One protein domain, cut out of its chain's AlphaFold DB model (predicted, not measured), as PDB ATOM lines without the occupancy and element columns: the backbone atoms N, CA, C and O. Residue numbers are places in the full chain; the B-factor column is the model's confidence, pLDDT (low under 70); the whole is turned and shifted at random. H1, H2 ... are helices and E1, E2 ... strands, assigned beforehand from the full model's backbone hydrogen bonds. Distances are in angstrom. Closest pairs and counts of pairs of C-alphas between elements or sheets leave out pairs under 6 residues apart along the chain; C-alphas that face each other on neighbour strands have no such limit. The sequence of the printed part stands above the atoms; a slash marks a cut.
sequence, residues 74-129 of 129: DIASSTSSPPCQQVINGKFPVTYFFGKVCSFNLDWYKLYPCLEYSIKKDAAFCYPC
ATOM      1  N   ASP A  74     203.298 197.677 206.453       81.50
ATOM      2  CA  ASP A  74     204.675 197.486 206.021       81.50
ATOM      3  C   ASP A  74     205.157 198.602 205.072       81.50
ATOM      4  O   ASP A  74     206.193 198.484 204.422       81.50
ATOM      5  N   ILE A  75     204.401 199.698 205.016       86.19
ATOM      6  CA  ILE A  75     204.653 200.907 204.228       86.19
ATOM      7  C   ILE A  75     204.291 202.139 205.066       86.19
ATOM      8  O   ILE A  75     203.559 202.013 206.054       86.19
ATOM      9  N   ALA A  76     204.767 203.329 204.689       83.31
ATOM     10  CA  ALA A  76     204.405 204.550 205.403       83.31
ATOM     11  C   ALA A  76     202.891 204.817 205.332       83.31
ATOM     12  O   ALA A  76     202.276 204.806 204.267       83.31
ATOM     13  N   SER A  77     202.283 205.106 206.484       79.56
ATOM     14  CA  SER A  77     200.849 205.420 206.575       79.56
ATOM     15  C   SER A  77     200.525 206.894 206.292       79.56
ATOM     16  O   SER A  77     199.354 207.251 206.194       79.56
ATOM     17  N   SER A  78     201.533 207.771 206.199       79.19
ATOM     18  CA  SER A  78     201.346 209.216 206.019       79.19
ATOM     19  C   SER A  78     202.417 209.834 205.125       79.19
ATOM     20  O   SER A  78     203.538 209.341 205.085       79.19
ATOM     21  N   THR A  79     202.095 210.968 204.500       76.06
ATOM     22  CA  THR A  79     203.030 211.765 203.689       76.06
ATOM     23  C   THR A  79     203.988 212.647 204.509       76.06
ATOM     24  O   THR A  79     204.825 213.353 203.942       76.06
ATOM     25  N   SER A  80     203.931 212.585 205.842       77.88
ATOM     26  CA  SER A  80     204.872 213.283 206.731       77.88
ATOM     27  C   SER A  80     205.978 212.373 207.284       77.88
ATOM     28  O   SER A  80     206.908 212.875 207.915       77.88
ATOM     29  N   SER A  81     205.874 211.055 207.100       76.50
ATOM     30  CA  SER A  81     206.833 210.069 207.613       76.50
ATOM     31  C   SER A  81     207.779 209.609 206.505       76.50
ATOM     32  O   SER A  81     207.309 209.352 205.405       76.50
ATOM     33  N   PRO A  82     209.088 209.460 206.760       77.88
ATOM     34  CA  PRO A  82     210.017 209.013 205.728       77.88
ATOM     35  C   PRO A  82     209.644 207.620 205.180       77.88
ATOM     36  O   PRO A  82     209.022 206.837 205.907       77.88
ATOM     37  N   PRO A  83     210.069 207.288 203.943       77.81
ATOM     38  CA  PRO A  83     209.800 205.996 203.328       77.81
ATOM     39  C   PRO A  83     210.246 204.809 204.198       77.81
ATOM     40  O   PRO A  83     211.383 204.762 204.674       77.81
ATOM     41  N   CYS A  84     209.372 203.823 204.390       77.38
ATOM     42  CA  CYS A  84     209.667 202.582 205.093       77.38
ATOM     43  C   CYS A  84     210.458 201.626 204.186       77.38
ATOM     44  O   CYS A  84     209.900 200.920 203.346       77.38
ATOM     45  N   GLN A  85     211.776 201.572 204.379       77.44
ATOM     46  CA  GLN A  85     212.668 200.642 203.677       77.44
ATOM     47  C   GLN A  85     212.998 199.437 204.557       77.44
ATOM     48  O   GLN A  85     214.148 199.206 204.942       77.44
ATOM     49  N   GLN A  86     211.978 198.673 204.939       71.81
ATOM     50  CA  GLN A  86     212.209 197.501 205.772       71.81
ATOM     51  C   GLN A  86     212.896 196.381 204.988       71.81
ATOM     52  O   GLN A  86     212.494 196.005 203.886       71.81
ATOM     53  N   VAL A  87     213.942 195.825 205.593       68.94
ATOM     54  CA  VAL A  87     214.678 194.678 205.066       68.94
ATOM     55  C   VAL A  87     214.410 193.510 206.003       68.94
ATOM     56  O   VAL A  87     215.097 193.347 207.009       68.94
ATOM     57  N   ILE A  88     213.399 192.691 205.703       66.06
ATOM     58  CA  ILE A  88     213.146 191.474 206.486       66.06
ATOM     59  C   ILE A  88     214.228 190.454 206.132       66.06
ATOM     60  O   ILE A  88     214.146 189.767 205.117       66.06
ATOM     61  N   ASN A  89     215.284 190.390 206.943       66.81
ATOM     62  CA  ASN A  89     216.394 189.434 206.828       66.81
ATOM     63  C   ASN A  89     217.001 189.323 205.409       66.81
ATOM     64  O   ASN A  89     217.513 188.269 205.029       66.81
ATOM     65  N   GLY A  90     216.917 190.391 204.608       67.31
ATOM     66  CA  GLY A  90     217.401 190.424 203.225       67.31
ATOM     67  C   GLY A  90     216.599 189.567 202.238       67.31
ATOM     68  O   GLY A  90     217.112 189.262 201.163       67.31
ATOM     69  N   LYS A  91     215.376 189.145 202.583       81.25
ATOM     70  CA  LYS A  91     214.542 188.288 201.733       81.25
ATOM     71  C   LYS A  91     213.254 188.994 201.333       81.25
ATOM     72  O   LYS A  91     212.481 189.425 202.182       81.25
ATOM     73  N   PHE A  92     213.017 189.034 200.029       88.94
ATOM     74  CA  PHE A  92     211.765 189.490 199.439       88.94
ATOM     75  C   PHE A  92     210.980 188.296 198.892       88.94
ATOM     76  O   PHE A  92     211.589 187.271 198.564       88.94
ATOM     77  N   PRO A  93     209.645 188.411 198.791       91.19
ATOM     78  CA  PRO A  93     208.831 187.494 198.014       91.19
ATOM     79  C   PRO A  93     209.445 187.195 196.644       91.19
ATOM     80  O   PRO A  93     210.025 188.059 195.982       91.19
ATOM     81  N   VAL A  94     209.338 185.929 196.253       92.62
ATOM     82  CA  VAL A  94     209.838 185.422 194.983       92.62
ATOM     83  C   VAL A  94     208.644 184.972 194.156       92.62
ATOM     84  O   VAL A  94     207.885 184.098 194.578       92.62
ATOM     85  N   THR A  95     208.502 185.540 192.969       92.38
ATOM     86  CA  THR A  95     207.452 185.214 192.005       92.38
ATOM     87  C   THR A  95     208.038 184.572 190.754       92.38
ATOM     88  O   THR A  95     209.223 184.710 190.447       92.38
ATOM     89  N   TYR A  96     207.201 183.829 190.028       94.50
ATOM     90  CA  TYR A  96     207.562 183.212 188.756       94.50
ATOM     91  C   TYR A  96     206.794 183.896 187.631       94.50
ATOM     92  O   TYR A  96     205.575 183.768 187.539       94.50
ATOM     93  N   PHE A  97     207.507 184.598 186.757       90.38
ATOM     94  CA  PHE A  97     206.925 185.311 185.625       90.38
ATOM     95  C   PHE A  97     207.562 184.811 184.326       90.38
ATOM     96  O   PHE A  97     208.774 184.907 184.141       90.38
ATOM     97  N   PHE A  98     206.761 184.208 183.440       92.88
ATOM     98  CA  PHE A  98     207.229 183.585 182.189       92.88
ATOM     99  C   PHE A  98     208.434 182.636 182.363       92.88
ATOM    100  O   PHE A  98     209.406 182.690 181.609       92.88
ATOM    101  N   GLY A  99     208.394 181.777 183.386       93.88
ATOM    102  CA  GLY A  99     209.467 180.815 183.666       93.88
ATOM    103  C   GLY A  99     210.742 181.432 184.253       93.88
ATOM    104  O   GLY A  99     211.732 180.726 184.426       93.88
ATOM    105  N   LYS A 100     210.728 182.728 184.577       94.81
ATOM    106  CA  LYS A 100     211.819 183.412 185.274       94.81
ATOM    107  C   LYS A 100     211.445 183.664 186.723       94.81
ATOM    108  O   LYS A 100     210.307 184.011 187.027       94.81
ATOM    109  N   VAL A 101     212.434 183.499 187.591       94.25
ATOM    110  CA  VAL A 101     212.344 183.852 189.004       94.25
ATOM    111  C   VAL A 101     212.556 185.356 189.133       94.25
ATOM    112  O   VAL A 101     213.547 185.888 188.630       94.25
ATOM    113  N   CYS A 102     211.626 186.038 189.790       91.88
ATOM    114  CA  CYS A 102     211.666 187.473 190.026       91.88
ATOM    115  C   CYS A 102     211.495 187.751 191.521       91.88
ATOM    116  O   CYS A 102     210.687 187.119 192.190       91.88
ATOM    117  N   SER A 103     212.258 188.702 192.043       93.12
ATOM    118  CA  SER A 103     212.101 189.232 193.396       93.12
ATOM    119  C   SER A 103     212.451 190.710 193.384       93.12
ATOM    120  O   SER A 103     213.168 191.175 192.491       93.12
ATOM    121  N   PHE A 104     211.987 191.449 194.386       92.50
ATOM    122  CA  PHE A 104     212.421 192.828 194.568       92.50
ATOM    123  C   PHE A 104     213.945 192.897 194.766       92.50
ATOM    124  O   PHE A 104     214.533 192.056 195.455       92.50
ATOM    125  N   ASN A 105     214.591 193.877 194.129       91.75
ATOM    126  CA  ASN A 105     216.030 194.093 194.245       91.75
ATOM    127  C   ASN A 105     216.307 195.148 195.320       91.75
ATOM    128  O   ASN A 105     215.947 196.311 195.154       91.75
ATOM    129  N   LEU A 106     217.004 194.748 196.387       89.12
ATOM    130  CA  LEU A 106     217.347 195.631 197.503       89.12
ATOM    131  C   LEU A 106     218.110 196.891 197.066       89.12
ATOM    132  O   LEU A 106     217.935 197.957 197.653       89.12
ATOM    133  N   ASP A 107     218.946 196.789 196.030       90.88
ATOM    134  CA  ASP A 107     219.757 197.911 195.554       90.88
ATOM    135  C   ASP A 107     218.915 199.053 194.970       90.88
ATOM    136  O   ASP A 107     219.404 200.177 194.859       90.88
ATOM    137  N   TRP A 108     217.637 198.820 194.653       92.12
ATOM    138  CA  TRP A 108     216.737 199.880 194.196       92.12
ATOM    139  C   TRP A 108     216.516 200.969 195.242       92.12
ATOM    140  O   TRP A 108     216.327 202.120 194.859       92.12
ATOM    141  N   TYR A 109     216.649 200.669 196.536       90.25
ATOM    142  CA  TYR A 109     216.598 201.699 197.577       90.25
ATOM    143  C   TYR A 109     217.743 202.715 197.484       90.25
ATOM    144  O   TYR A 109     217.565 203.872 197.857       90.25
ATOM    145  N   LYS A 110     218.904 202.322 196.940       89.75
ATOM    146  CA  LYS A 110     220.038 203.238 196.721       89.75
ATOM    147  C   LYS A 110     219.775 204.202 195.564       89.75
ATOM    148  O   LYS A 110     220.273 205.320 195.571       89.75
ATOM    149  N   LEU A 111     219.027 203.741 194.562       92.19
ATOM    150  CA  LEU A 111     218.721 204.500 193.348       92.19
ATOM    151  C   LEU A 111     217.487 205.390 193.525       92.19
ATOM    152  O   LEU A 111     217.421 206.470 192.942       92.19
ATOM    153  N   TYR A 112     216.525 204.944 194.333       90.62
ATOM    154  CA  TYR A 112     215.226 205.584 194.505       90.62
ATOM    155  C   TYR A 112     214.925 205.774 196.000       90.62
ATOM    156  O   TYR A 112     214.279 204.925 196.614       90.62
ATOM    157  N   PRO A 113     215.360 206.893 196.609       88.19
ATOM    158  CA  PRO A 113     215.150 207.141 198.038       88.19
ATOM    159  C   PRO A 113     213.675 207.209 198.455       88.19
ATOM    160  O   PRO A 113     213.351 206.904 199.595       88.19
ATOM    161  N   CYS A 114     212.780 207.586 197.537       89.00
ATOM    162  CA  CYS A 114     211.331 207.615 197.752       89.00
ATOM    163  C   CYS A 114     210.644 206.254 197.555       89.00
ATOM    164  O   CYS A 114     209.424 206.164 197.661       89.00
ATOM    165  N   LEU A 115     211.391 205.202 197.216       90.88
ATOM    166  CA  LEU A 115     210.824 203.886 196.972       90.88
ATOM    167  C   LEU A 115     210.572 203.163 198.292       90.88
ATOM    168  O   LEU A 115     211.459 203.061 199.142       90.88
ATOM    169  N   GLU A 116     209.381 202.595 198.406       91.12
ATOM    170  CA  GLU A 116     208.994 201.645 199.441       91.12
ATOM    171  C   GLU A 116     208.613 200.324 198.784       91.12
ATOM    172  O   GLU A 116     208.103 200.299 197.661       91.12
ATOM    173  N   TYR A 117     208.807 199.216 199.487       90.62
ATOM    174  CA  TYR A 117     208.306 197.924 199.045       90.62
ATOM    175  C   TYR A 117     207.450 197.293 200.139       90.62
ATOM    176  O   TYR A 117     207.914 197.070 201.255       90.62
ATOM    177  N   SER A 118     206.200 196.981 199.792       89.00
ATOM    178  CA  SER A 118     205.296 196.211 200.642       89.00
ATOM    179  C   SER A 118     205.503 194.728 200.363       89.00
ATOM    180  O   SER A 118     205.229 194.243 199.264       89.00
ATOM    181  N   ILE A 119     205.921 193.996 201.386       87.31
ATOM    182  CA  ILE A 119     205.998 192.536 201.401       87.31
ATOM    183  C   ILE A 119     204.591 191.935 201.412       87.31
ATOM    184  O   ILE A 119     204.353 190.933 200.743       87.31
ATOM    185  N   LYS A 120     203.639 192.559 202.119       86.81
ATOM    186  CA  LYS A 120     202.240 192.109 202.166       86.81
ATOM    187  C   LYS A 120     201.568 192.167 200.802       86.81
ATOM    188  O   LYS A 120     200.757 191.299 200.492       86.81
ATOM    189  N   LYS A 121     201.862 193.209 200.021       88.94
ATOM    190  CA  LYS A 121     201.286 193.408 198.684       88.94
ATOM    191  C   LYS A 121     202.179 192.880 197.562       88.94
ATOM    192  O   LYS A 121     201.722 192.882 196.425       88.94
ATOM    193  N   ASP A 122     203.410 192.465 197.875       90.12
ATOM    194  CA  ASP A 122     204.452 192.121 196.899       90.12
ATOM    195  C   ASP A 122     204.562 193.188 195.793       90.12
ATOM    196  O   ASP A 122     204.458 192.921 194.595       90.12
ATOM    197  N   ALA A 123     204.669 194.450 196.212       90.44
ATOM    198  CA  ALA A 123     204.607 195.590 195.308       90.44
ATOM    199  C   ALA A 123     205.456 196.759 195.804       90.44
ATOM    200  O   ALA A 123     205.510 197.051 197.001       90.44
ATOM    201  N   ALA A 124     206.084 197.451 194.855       90.69
ATOM    202  CA  ALA A 124     206.814 198.679 195.115       90.69
ATOM    203  C   ALA A 124     205.898 199.900 194.960       90.69
ATOM    204  O   ALA A 124     205.098 199.977 194.024       90.69
ATOM    205  N   PHE A 125     206.050 200.864 195.859       89.75
ATOM    206  CA  PHE A 125     205.329 202.128 195.875       89.75
ATOM    207  C   PHE A 125     206.330 203.272 195.795       89.75
ATOM    208  O   PHE A 125     207.403 203.226 196.394       89.75
ATOM    209  N   CYS A 126     205.976 204.307 195.038       88.06
ATOM    210  CA  CYS A 126     206.714 205.557 195.047       88.06
ATOM    211  C   CYS A 126     206.028 206.495 196.031       88.06
ATOM    212  O   CYS A 126     204.844 206.809 195.874       88.06
ATOM    213  N   TYR A 127     206.770 206.925 197.037       79.81
ATOM    214  CA  TYR A 127     206.327 207.950 197.953       79.81
ATOM    215  C   TYR A 127     206.388 209.317 197.247       79.81
ATOM    216  O   TYR A 127     207.462 209.697 196.770       79.81
ATOM    217  N   PRO A 128     205.266 210.047 197.121       70.94
ATOM    218  CA  PRO A 128     205.264 211.344 196.457       70.94
ATOM    219  C   PRO A 128     206.106 212.346 197.253       70.94
ATOM    220  O   PRO A 128     205.972 212.447 198.473       70.94
ATOM    221  N   CYS A 129     206.985 213.053 196.547       60.44
ATOM    222  CA  CYS A 129     207.780 214.154 197.076       60.44
ATOM    223  C   CYS A 129     207.009 215.479 197.100       60.44
ATOM    224  O   CYS A 129     206.095 215.664 196.263       60.44
TER     225      CYS A 129
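AT A GLANCE: This is residues 74 to 129 of the 129 residues of an uncharacterized protein of Amphimedon queenslandica (UniProt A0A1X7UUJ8). With little regular structure, the elongated domain has hairpin E3-E4 near its middle and hairpin E1-E2 at one end, where residues 96 to 101 stick out. Of 56 printed residues, 20 are in named elements, mostly strand: E1, E2, H1, E3, E4, in two antiparallel sheets, E1 - E2 and E3 - E4. It is only just compact, close to loose (radius of gyration of the C-alphas 11.9 A), spanning 40 by 22 by 21 A.

IN THESE COORDINATES: Residues 74 to 93 hold no named element. E1, residues 94 to 97, begins at C-alpha 94 (209.838, 185.422, 194.983) and spans 9.8 A; E2, 100 to 103, 10.0 A. H1, 108 to 111, spans 5.1 A. E3, 115 to 118, spans 10.1 A; E4, 123 to 126, 10.2 A, ending at C-alpha 126 (206.714, 205.557, 195.047).

HOW THE PARTS SIT: Hairpin E1 and E2 is antiparallel at 142 degrees, N 95 and O 102 2.8 A apart, within hydrogen-bond range. Hairpin E3 and E4 is antiparallel at 150 degrees, with N 116 and O 125 at 2.9 A. E2 and E3 are apart. The closest C-alphas of H1 and E3, Tyr 109 and Leu 115, are 6.2 A apart. H1 is too short for an O i to N i+4 pair; its one O i to N i+3 pair is within range.

THE WHOLE: The C-alphas farthest apart, Ser 80 and Gly 99, are 40.1 A apart. The printed part has no cut, and the links between named elements are tight. Residues 87 to 90 and 129 have pLDDT under 70.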